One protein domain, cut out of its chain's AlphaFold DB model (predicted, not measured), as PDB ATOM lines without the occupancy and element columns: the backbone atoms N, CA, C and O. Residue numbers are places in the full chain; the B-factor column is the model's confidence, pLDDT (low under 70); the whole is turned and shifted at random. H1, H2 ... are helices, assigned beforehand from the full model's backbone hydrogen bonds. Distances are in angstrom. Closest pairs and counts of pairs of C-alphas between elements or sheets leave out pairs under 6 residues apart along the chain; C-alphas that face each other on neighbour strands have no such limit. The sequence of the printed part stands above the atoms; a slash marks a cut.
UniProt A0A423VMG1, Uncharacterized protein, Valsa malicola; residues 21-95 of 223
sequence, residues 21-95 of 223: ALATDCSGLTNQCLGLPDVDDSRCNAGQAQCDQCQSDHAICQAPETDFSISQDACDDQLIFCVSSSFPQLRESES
ATOM      1  N   ALA A  21     213.947 257.908 136.470       60.28
ATOM      2  CA  ALA A  21     215.386 257.741 136.642       60.28
ATOM      3  C   ALA A  21     216.105 257.107 135.430       60.28
ATOM      4  O   ALA A  21     217.243 257.459 135.140       60.28
ATOM      5  N   LEU A  22     215.461 256.189 134.707       59.16
ATOM      6  CA  LEU A  22     215.999 255.580 133.489       59.16
ATOM      7  C   LEU A  22     215.831 256.508 132.277       59.16
ATOM      8  O   LEU A  22     216.713 256.579 131.427       59.16
ATOM      9  N   ALA A  23     214.720 257.252 132.212       62.31
ATOM     10  CA  ALA A  23     214.486 258.249 131.163       62.31
ATOM     11  C   ALA A  23     215.471 259.435 131.253       62.31
ATOM     12  O   ALA A  23     215.791 260.069 130.252       62.31
ATOM     13  N   THR A  24     216.004 259.707 132.446       71.69
ATOM     14  CA  THR A  24     217.029 260.737 132.679       71.69
ATOM     15  C   THR A  24     218.473 260.238 132.504       71.69
ATOM     16  O   THR A  24     219.411 261.026 132.634       71.69
ATOM     17  N   ASP A  25     218.698 258.973 132.141       83.75
ATOM     18  CA  ASP A  25     220.042 258.454 131.855       83.75
ATOM     19  C   ASP A  25     220.284 258.284 130.344       83.75
ATOM     20  O   ASP A  25     220.407 257.178 129.811       83.75
ATOM     21  N   CYS A  26     220.382 259.414 129.634       85.38
ATOM     22  CA  CYS A  26     220.671 259.436 128.194       85.38
ATOM     23  C   CYS A  26     221.998 258.747 127.848       85.38
ATOM     24  O   CYS A  26     222.124 258.121 126.793       85.38
ATOM     25  N   SER A  27     222.985 258.817 128.746       86.94
ATOM     26  CA  SER A  27     224.275 258.143 128.566       86.94
ATOM     27  C   SER A  27     224.133 256.624 128.694       86.94
ATOM     28  O   SER A  27     224.675 255.888 127.867       86.94
ATOM     29  N   GLY A  28     223.386 256.137 129.685       86.31
ATOM     30  CA  GLY A  28     223.065 254.719 129.843       86.31
ATOM     31  C   GLY A  28     222.316 254.152 128.637       86.31
ATOM     32  O   GLY A  28     222.734 253.133 128.083       86.31
ATOM     33  N   LEU A  29     221.279 254.852 128.166       84.62
ATOM     34  CA  LEU A  29     220.498 254.463 126.983       84.62
ATOM     35  C   LEU A  29     221.340 254.436 125.704       84.62
ATOM     36  O   LEU A  29     221.226 253.511 124.900       84.62
ATOM     37  N   THR A  30     222.246 255.401 125.539       86.75
ATOM     38  CA  THR A  30     223.162 255.427 124.392       86.75
ATOM     39  C   THR A  30     224.131 254.252 124.426       86.75
ATOM     40  O   THR A  30     224.290 253.565 123.420       86.75
ATOM     41  N   ASN A  31     224.733 253.956 125.583       86.75
ATOM     42  CA  ASN A  31     225.599 252.781 125.736       86.75
ATOM     43  C   ASN A  31     224.843 251.473 125.465       86.75
ATOM     44  O   ASN A  31     225.401 250.541 124.890       86.75
ATOM     45  N   GLN A  32     223.567 251.410 125.844       84.75
ATOM     46  CA  GLN A  32     222.706 250.266 125.568       84.75
ATOM     47  C   GLN A  32     222.395 250.139 124.068       84.75
ATOM     48  O   GLN A  32     222.448 249.038 123.529       84.75
ATOM     49  N   CYS A  33     222.163 251.264 123.383       85.69
ATOM     50  CA  CYS A  33     221.981 251.331 121.932       85.69
ATOM     51  C   CYS A  33     223.238 250.867 121.178       85.69
ATOM     52  O   CYS A  33     223.134 250.054 120.266       85.69
ATOM     53  N   LEU A  34     224.423 251.312 121.608       85.38
ATOM     54  CA  LEU A  34     225.714 250.883 121.049       85.38
ATOM     55  C   LEU A  34     226.018 249.398 121.319       85.38
ATOM     56  O   LEU A  34     226.839 248.793 120.636       85.38
ATOM     57  N   GLY A  35     225.370 248.804 122.325       84.19
ATOM     58  CA  GLY A  35     225.461 247.378 122.627       84.19
ATOM     59  C   GLY A  35     224.594 246.487 121.732       84.19
ATOM     60  O   GLY A  35     224.732 245.262 121.802       84.19
ATOM     61  N   LEU A  36     223.703 247.061 120.915       83.25
ATOM     62  CA  LEU A  36     222.844 246.301 120.011       83.25
ATOM     63  C   LEU A  36     223.588 245.887 118.729       83.25
ATOM     64  O   LEU A  36     224.356 246.675 118.175       83.25
ATOM     65  N   PRO A  37     223.343 244.670 118.211       74.25
ATOM     66  CA  PRO A  37     223.843 244.281 116.899       74.25
ATOM     67  C   PRO A  37     223.147 245.099 115.796       74.25
ATOM     68  O   PRO A  37     221.966 245.416 115.908       74.25
ATOM     69  N   ASP A  38     223.878 245.415 114.723       77.44
ATOM     70  CA  ASP A  38     223.358 246.095 113.521       77.44
ATOM     71  C   ASP A  38     222.803 247.522 113.741       77.44
ATOM     72  O   ASP A  38     222.014 248.024 112.935       77.44
ATOM     73  N   VAL A  39     223.234 248.215 114.801       78.56
ATOM     74  CA  VAL A  39     222.915 249.635 115.016       78.56
ATOM     75  C   VAL A  39     224.146 250.504 114.761       78.56
ATOM     76  O   VAL A  39     225.203 250.287 115.339       78.56
ATOM     77  N   ASP A  40     224.004 251.510 113.894       83.38
ATOM     78  CA  ASP A  40     225.064 252.485 113.634       83.38
ATOM     79  C   ASP A  40     225.289 253.421 114.830       83.38
ATOM     80  O   ASP A  40     224.344 254.054 115.317       83.38
ATOM     81  N   ASP A  41     226.557 253.645 115.192       85.56
ATOM     82  CA  ASP A  41     226.970 254.616 116.218       85.56
ATOM     83  C   ASP A  41     226.348 256.002 115.988       85.56
ATOM     84  O   ASP A  41     225.952 256.699 116.919       85.56
ATOM     85  N   SER A  42     226.216 256.402 114.719       76.75
ATOM     86  CA  SER A  42     225.610 257.678 114.331       76.75
ATOM     87  C   SER A  42     224.137 257.796 114.738       76.75
ATOM     88  O   SER A  42     223.701 258.884 115.114       76.75
ATOM     89  N   ARG A  43     223.377 256.691 114.720       78.06
ATOM     90  CA  ARG A  43     221.969 256.663 115.143       78.06
ATOM     91  C   ARG A  43     221.859 256.720 116.664       78.06
ATOM     92  O   ARG A  43     221.018 257.460 117.165       78.06
ATOM     93  N   CYS A  44     222.735 256.022 117.388       85.38
ATOM     94  CA  CYS A  44     222.775 256.095 118.851       85.38
ATOM     95  C   CYS A  44     223.197 257.487 119.346       85.38
ATOM     96  O   CYS A  44     222.555 258.033 120.238       85.38
ATOM     97  N   ASN A  45     224.196 258.111 118.715       82.44
ATOM     98  CA  ASN A  45     224.632 259.471 119.047       82.44
ATOM     99  C   ASN A  45     223.562 260.531 118.720       82.44
ATOM    100  O   ASN A  45     223.418 261.513 119.446       82.44
ATOM    101  N   ALA A  46     222.791 260.343 117.641       80.50
ATOM    102  CA  ALA A  46     221.649 261.206 117.335       80.50
ATOM    103  C   ALA A  46     220.529 261.062 118.381       80.50
ATOM    104  O   ALA A  46     219.967 262.069 118.812       80.50
ATOM    105  N   GLY A  47     220.255 259.828 118.825       83.75
ATOM    106  CA  GLY A  47     219.338 259.553 119.932       83.75
ATOM    107  C   GLY A  47     219.797 260.190 121.245       83.75
ATOM    108  O   GLY A  47     218.981 260.755 121.966       83.75
ATOM    109  N   GLN A  48     221.106 260.206 121.515       88.19
ATOM    110  CA  GLN A  48     221.672 260.892 122.677       88.19
ATOM    111  C   GLN A  48     221.369 262.393 122.662       88.19
ATOM    112  O   GLN A  48     220.828 262.912 123.632       88.19
ATOM    113  N   ALA A  49     221.651 263.078 121.551       82.50
ATOM    114  CA  ALA A  49     221.402 264.514 121.437       82.50
ATOM    115  C   ALA A  49     219.908 264.866 121.571       82.50
ATOM    116  O   ALA A  49     219.562 265.897 122.145       82.50
ATOM    117  N   GLN A  50     219.016 264.010 121.058       82.75
ATOM    118  CA  GLN A  50     217.572 264.170 121.248       82.75
ATOM    119  C   GLN A  50     217.166 263.952 122.706       82.75
ATOM    120  O   GLN A  50     216.397 264.741 123.243       82.75
ATOM    121  N   CYS A  51     217.730 262.944 123.366       87.12
ATOM    122  CA  CYS A  51     217.490 262.678 124.777       87.12
ATOM    123  C   CYS A  51     217.953 263.847 125.669       87.12
ATOM    124  O   CYS A  51     217.201 264.277 126.542       87.12
ATOM    125  N   ASP A  52     219.123 264.434 125.398       86.69
ATOM    126  CA  ASP A  52     219.618 265.620 126.113       86.69
ATOM    127  C   ASP A  52     218.670 266.826 125.931       86.69
ATOM    128  O   ASP A  52     218.404 267.571 126.879       86.69
ATOM    129  N   GLN A  53     218.093 266.990 124.733       83.12
ATOM    130  CA  GLN A  53     217.066 268.005 124.485       83.12
ATOM    131  C   GLN A  53     215.786 267.724 125.286       83.12
ATOM    132  O   GLN A  53     215.247 268.643 125.901       83.12
ATOM    133  N   CYS A  54     215.333 266.466 125.349       84.50
ATOM    134  CA  CYS A  54     214.174 266.070 126.155       84.50
ATOM    135  C   CYS A  54     214.363 266.418 127.640       84.50
ATOM    136  O   CYS A  54     213.422 266.861 128.297       84.50
ATOM    137  N   GLN A  55     215.578 266.247 128.172       87.12
ATOM    138  CA  GLN A  55     215.896 266.630 129.549       87.12
ATOM    139  C   GLN A  55     215.876 268.141 129.755       87.12
ATOM    140  O   GLN A  55     215.367 268.617 130.770       87.12
ATOM    141  N   SER A  56     216.404 268.905 128.795       83.19
ATOM    142  CA  SER A  56     216.336 270.366 128.846       83.19
ATOM    143  C   SER A  56     214.883 270.851 128.846       83.19
ATOM    144  O   SER A  56     214.533 271.728 129.635       83.19
ATOM    145  N   ASP A  57     214.028 270.267 128.005       80.56
ATOM    146  CA  ASP A  57     212.606 270.613 127.924       80.56
ATOM    147  C   ASP A  57     211.857 270.220 129.206       80.56
ATOM    148  O   ASP A  57     211.013 270.975 129.691       80.56
ATOM    149  N   HIS A  58     212.205 269.080 129.810       83.62
ATOM    150  CA  HIS A  58     211.674 268.652 131.106       83.62
ATOM    151  C   HIS A  58     212.065 269.604 132.240       83.62
ATOM    152  O   HIS A  58     211.205 269.994 133.029       83.62
ATOM    153  N   ALA A  59     213.320 270.060 132.280       81.00
ATOM    154  CA  ALA A  59     213.774 271.049 133.258       81.00
ATOM    155  C   ALA A  59     213.031 272.390 133.113       81.00
ATOM    156  O   ALA A  59     212.703 273.025 134.116       81.00
ATOM    157  N   ILE A  60     212.720 272.801 131.878       78.12
ATOM    158  CA  ILE A  60     211.889 273.983 131.598       78.12
ATOM    159  C   ILE A  60     210.438 273.739 132.035       78.12
ATOM    160  O   ILE A  60     209.825 274.623 132.625       78.12
ATOM    161  N   CYS A  61     209.898 272.540 131.800       78.31
ATOM    162  CA  CYS A  61     208.546 272.151 132.210       78.31
ATOM    163  C   CYS A  61     208.374 272.155 133.738       78.31
ATOM    164  O   CYS A  61     207.322 272.537 134.246       78.31
ATOM    165  N   GLN A  62     209.423 271.785 134.480       76.12
ATOM    166  CA  GLN A  62     209.444 271.834 135.943       76.12
ATOM    167  C   GLN A  62     209.686 273.243 136.511       76.12
ATOM    168  O   GLN A  62     209.515 273.449 137.717       76.12
ATOM    169  N   ALA A  63     210.094 274.216 135.689       72.88
ATOM    170  CA  ALA A  63     210.358 275.567 136.162       72.88
ATOM    171  C   ALA A  63     209.034 276.270 136.539       72.88
ATOM    172  O   ALA A  63     208.140 276.394 135.701       72.88
ATOM    173  N   PRO A  64     208.885 276.780 137.776       56.56
ATOM    174  CA  PRO A  64     207.629 277.345 138.286       56.56
ATOM    175  C   PRO A  64     207.339 278.772 137.773       56.56
ATOM    176  O   PRO A  64     206.842 279.614 138.516       56.56
ATOM    177  N   GLU A  65     207.683 279.089 136.525       49.03
ATOM    178  CA  GLU A  65     207.849 280.481 136.080       49.03
ATOM    179  C   GLU A  65     206.564 281.179 135.601       49.03
ATOM    180  O   GLU A  65     206.615 282.369 135.306       49.03
ATOM    181  N   THR A  66     205.393 280.533 135.551       47.06
ATOM    182  CA  THR A  66     204.151 281.239 135.163       47.06
ATOM    183  C   THR A  66     202.906 280.701 135.866       47.06
ATOM    184  O   THR A  66     202.903 279.577 136.358       47.06
ATOM    185  N   ASP A  67     201.844 281.519 135.901       54.00
ATOM    186  CA  ASP A  67     200.536 281.347 136.575       54.00
ATOM    187  C   ASP A  67     199.759 280.036 136.288       54.00
ATOM    188  O   ASP A  67     198.619 279.871 136.730       54.00
ATOM    189  N   PHE A  68     200.352 279.082 135.571       53.19
ATOM    190  CA  PHE A  68     199.799 277.764 135.296       53.19
ATOM    191  C   PHE A  68     200.728 276.691 135.862       53.19
ATOM    192  O   PHE A  68     201.785 276.403 135.309       53.19
ATOM    193  N   SER A  69     200.312 276.060 136.961       54.22
ATOM    194  CA  SER A  69     200.968 274.850 137.455       54.22
ATOM    195  C   SER A  69     200.731 273.714 136.463       54.22
ATOM    196  O   SER A  69     199.657 273.109 136.445       54.22
ATOM    197  N   ILE A  70     201.723 273.434 135.619       63.31
ATOM    198  CA  ILE A  70     201.771 272.185 134.861       63.31
ATOM    199  C   ILE A  70     201.964 271.053 135.878       63.31
ATOM    200  O   ILE A  70     202.795 271.159 136.779       63.31
ATOM    201  N   SER A  71     201.146 269.997 135.786       73.62
ATOM    202  CA  SER A  71     201.269 268.846 136.689       73.62
ATOM    203  C   SER A  71     202.620 268.183 136.464       73.62
ATOM    204  O   SER A  71     202.981 267.923 135.317       73.62
ATOM    205  N   GLN A  72     203.335 267.870 137.543       72.25
ATOM    206  CA  GLN A  72     204.626 267.182 137.479       72.25
ATOM    207  C   GLN A  72     204.528 265.889 136.652       72.25
ATOM    208  O   GLN A  72     205.372 265.648 135.795       72.25
ATOM    209  N   ASP A  73     203.423 265.151 136.812       70.44
ATOM    210  CA  ASP A  73     203.123 263.938 136.043       70.44
ATOM    211  C   ASP A  73     203.095 264.185 134.527       70.44
ATOM    212  O   ASP A  73     203.574 263.365 133.755       70.44
ATOM    213  N   ALA A  74     202.587 265.340 134.082       73.06
ATOM    214  CA  ALA A  74     202.522 265.668 132.660       73.06
ATOM    215  C   ALA A  74     203.915 265.952 132.075       73.06
ATOM    216  O   ALA A  74     204.192 265.576 130.935       73.06
ATOM    217  N   CYS A  75     204.797 266.588 132.854       75.38
ATOM    218  CA  CYS A  75     206.190 266.782 132.461       75.38
ATOM    219  C   CYS A  75     206.938 265.441 132.417       75.38
ATOM    220  O   CYS A  75     207.676 265.179 131.466       75.38
ATOM    221  N   ASP A  76     206.733 264.580 133.414       76.12
ATOM    222  CA  ASP A  76     207.385 263.271 133.493       76.12
ATOM    223  C   ASP A  76     206.938 262.343 132.347       76.12
ATOM    224  O   ASP A  76     207.782 261.730 131.686       76.12
ATOM    225  N   ASP A  77     205.642 262.321 132.018       76.94
ATOM    226  CA  ASP A  77     205.110 261.593 130.858       76.94
ATOM    227  C   ASP A  77     205.708 262.104 129.536       76.94
ATOM    228  O   ASP A  77     206.061 261.316 128.647       76.94
ATOM    229  N   GLN A  78     205.864 263.426 129.405       77.94
ATOM    230  CA  GLN A  78     206.480 264.042 128.230       77.94
ATOM    231  C   GLN A  78     207.950 263.631 128.086       77.94
ATOM    232  O   GLN A  78     208.388 263.310 126.975       77.94
ATOM    233  N   LEU A  79     208.698 263.591 129.192       81.62
ATOM    234  CA  LEU A  79     210.088 263.144 129.205       81.62
ATOM    235  C   LEU A  79     210.199 261.675 128.782       81.62
ATOM    236  O   LEU A  79     210.954 261.365 127.859       81.62
ATOM    237  N   ILE A  80     209.425 260.780 129.404       77.88
ATOM    238  CA  ILE A  80     209.450 259.340 129.098       77.88
ATOM    239  C   ILE A  80     209.150 259.105 127.613       77.88
ATOM    240  O   ILE A  80     209.857 258.347 126.940       77.88
ATOM    241  N   PHE A  81     208.136 259.785 127.071       78.25
ATOM    242  CA  PHE A  81     207.783 259.659 125.661       78.25
ATOM    243  C   PHE A  81     208.903 260.162 124.741       78.25
ATOM    244  O   PHE A  81     209.318 259.442 123.827       78.25
ATOM    245  N   CYS A  82     209.426 261.361 125.005       82.38
ATOM    246  CA  CYS A  82     210.488 261.979 124.214       82.38
ATOM    247  C   CYS A  82     211.743 261.090 124.168       82.38
ATOM    248  O   CYS A  82     212.264 260.780 123.089       82.38
ATOM    249  N   VAL A  83     212.151 260.547 125.315       83.75
ATOM    250  CA  VAL A  83     213.305 259.645 125.427       83.75
ATOM    251  C   VAL A  83     213.049 258.317 124.711       83.75
ATOM    252  O   VAL A  83     213.900 257.853 123.949       83.75
ATOM    253  N   SER A  84     211.851 257.736 124.850       80.88
ATOM    254  CA  SER A  84     211.488 256.498 124.140       80.88
ATOM    255  C   SER A  84     211.484 256.657 122.612       80.88
ATOM    256  O   SER A  84     211.790 255.707 121.889       80.88
ATOM    257  N   SER A  85     211.174 257.860 122.116       80.62
ATOM    258  CA  SER A  85     211.213 258.185 120.687       80.62
ATOM    259  C   SER A  85     212.633 258.418 120.162       80.62
ATOM    260  O   SER A  85     212.888 258.195 118.980       80.62
ATOM    261  N   SER A  86     213.557 258.796 121.049       81.19
ATOM    262  CA  SER A  86     214.966 259.051 120.727       81.19
ATOM    263  C   SER A  86     215.753 257.753 120.499       81.19
ATOM    264  O   SER A  86     216.728 257.738 119.749       81.19
ATOM    265  N   PHE A  87     215.305 256.636 121.088       82.44
ATOM    266  CA  PHE A  87     215.938 255.319 120.952       82.44
ATOM    267  C   PHE A  87     214.960 254.231 120.462       82.44
ATOM    268  O   PHE A  87     214.693 253.261 121.177       82.44
ATOM    269  N   PRO A  88     214.450 254.319 119.219       75.50
ATOM    270  CA  PRO A  88     213.497 253.339 118.690       75.50
ATOM    271  C   PRO A  88     214.083 251.918 118.614       75.50
ATOM    272  O   PRO A  88     213.366 250.940 118.815       75.50
ATOM    273  N   GLN A  89     215.401 251.801 118.416       75.06
ATOM    274  CA  GLN A  89     216.096 250.516 118.258       75.06
ATOM    275  C   GLN A  89     216.084 249.661 119.535       75.06
ATOM    276  O   GLN A  89     216.083 248.431 119.456       75.06
ATOM    277  N   LEU A  90     216.040 250.301 120.710       75.31
ATOM    278  CA  LEU A  90     215.931 249.600 121.991       75.31
ATOM    279  C   LEU A  90     214.575 248.891 122.115       75.31
ATOM    280  O   LEU A  90     214.509 247.802 122.677       75.31
ATOM    281  N   ARG A  91     213.511 249.445 121.510       72.25
ATOM    282  CA  ARG A  91     212.174 248.826 121.493       72.25
ATOM    283  C   ARG A  91     212.085 247.641 120.535       72.25
ATOM    284  O   ARG A  91     211.375 246.682 120.815       72.25
ATOM    285  N   GLU A  92     212.791 247.698 119.407       64.38
ATOM    286  CA  GLU A  92     212.791 246.609 118.421       64.38
ATOM    287  C   GLU A  92     213.531 245.364 118.934       64.38
ATOM    288  O   GLU A  92     213.122 244.242 118.639       64.38
ATOM    289  N   SER A  93     214.579 245.546 119.745       55.84
ATOM    290  CA  SER A  93     215.398 244.434 120.259       55.84
ATOM    291  C   SER A  93     214.725 243.597 121.353       55.84
ATOM    292  O   SER A  93     215.137 242.462 121.583       55.84
ATOM    293  N   GLU A  94     213.673 244.107 121.999       54.94
ATOM    294  CA  GLU A  94     212.878 243.354 122.983       54.94
ATOM    295  C   GLU A  94     211.692 242.590 122.363       54.94
ATOM    296  O   GLU A  94     210.986 241.869 123.073       54.94
ATOM    297  N   SER A  95     211.477 242.676 121.042       41.91
ATOM    298  CA  SER A  95     210.441 241.882 120.373       41.91
ATOM    299  C   SER A  95     210.892 240.419 120.217       41.91
ATOM    300  O   SER A  95     211.850 240.149 119.486       41.91
TER     301      SER A  95
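What this domain is: This is residues 21 to 95 of the 223 residues of an uncharacterized protein of Valsa malicola (UniProt A0A423VMG1). Look first for a long helical hairpin, H2 and H3 side by side, with the shorter H1 packed along the first part of H2 and the small H4 turned aside after H3. At the opposite end from H4, residues 63 to 68 of the link between H2 and H3 stick out free. The printed part has 75 residues, with four named helices in the order H1, H2, H3, H4 and no named strand; the class is all helix. The outline is a rod of 48 by 23 by 16 A, only just loose, close to compact, with a radius of gyration of the C-alphas of 13.8 A.

How they stand to each other: Begin with H2, residues 41 to 61, the longest helix. H3, residues 72 to 86, touches it, the closest C-alphas being those of Gly 47 and Ser 86, 4.5 A apart; the two form a helical hairpin, running opposite ways at a shallow tilt of 13 degrees. H1, residues 26 to 34, touches H2 at Thr 30 and Cys 44, their closest C-alphas, 5.6 A apart; this too is a helical hairpin, at a shallow tilt of 20 degrees. H1 and H3 are close but not clearly touching, with the C-alphas of Cys 26 and Val 83 closest at 7.9 A. H4, residues 88 to 93, only just touches H1, with 3 pairs of C-alphas within 8 A, the closest those of Cys 33 and Leu 90 at 6.3 A; their tilt is steep, 51 degrees. H3 and H4 meet only through their link, and H2 and H4 are near each other. In H1, H2, H3 and H4 every O i to N i+4 pair is within hydrogen-bond range.

Where its parts are: Find C-alpha 41 at (226.970, 254.616, 116.218); from there H2 runs 30.0 A to C-alpha 61 at (208.546, 272.151, 132.210). H3 spans 21.3 A, H1 12.2 A and H4 9.2 A, the last ending at C-alpha 93, (215.398, 244.434, 120.259).

The domain as a whole: The C-alphas of Pro 37 and Asp 67, the two farthest apart, are 48.0 A apart. The printed part has no cut; the link from H3 to H4 is tight, those from H1 to H2 and H2 to H3 are short, and no link is long. The model's confidence is under 70 at residues 21 to 23, 64 to 70 and 92 to 95.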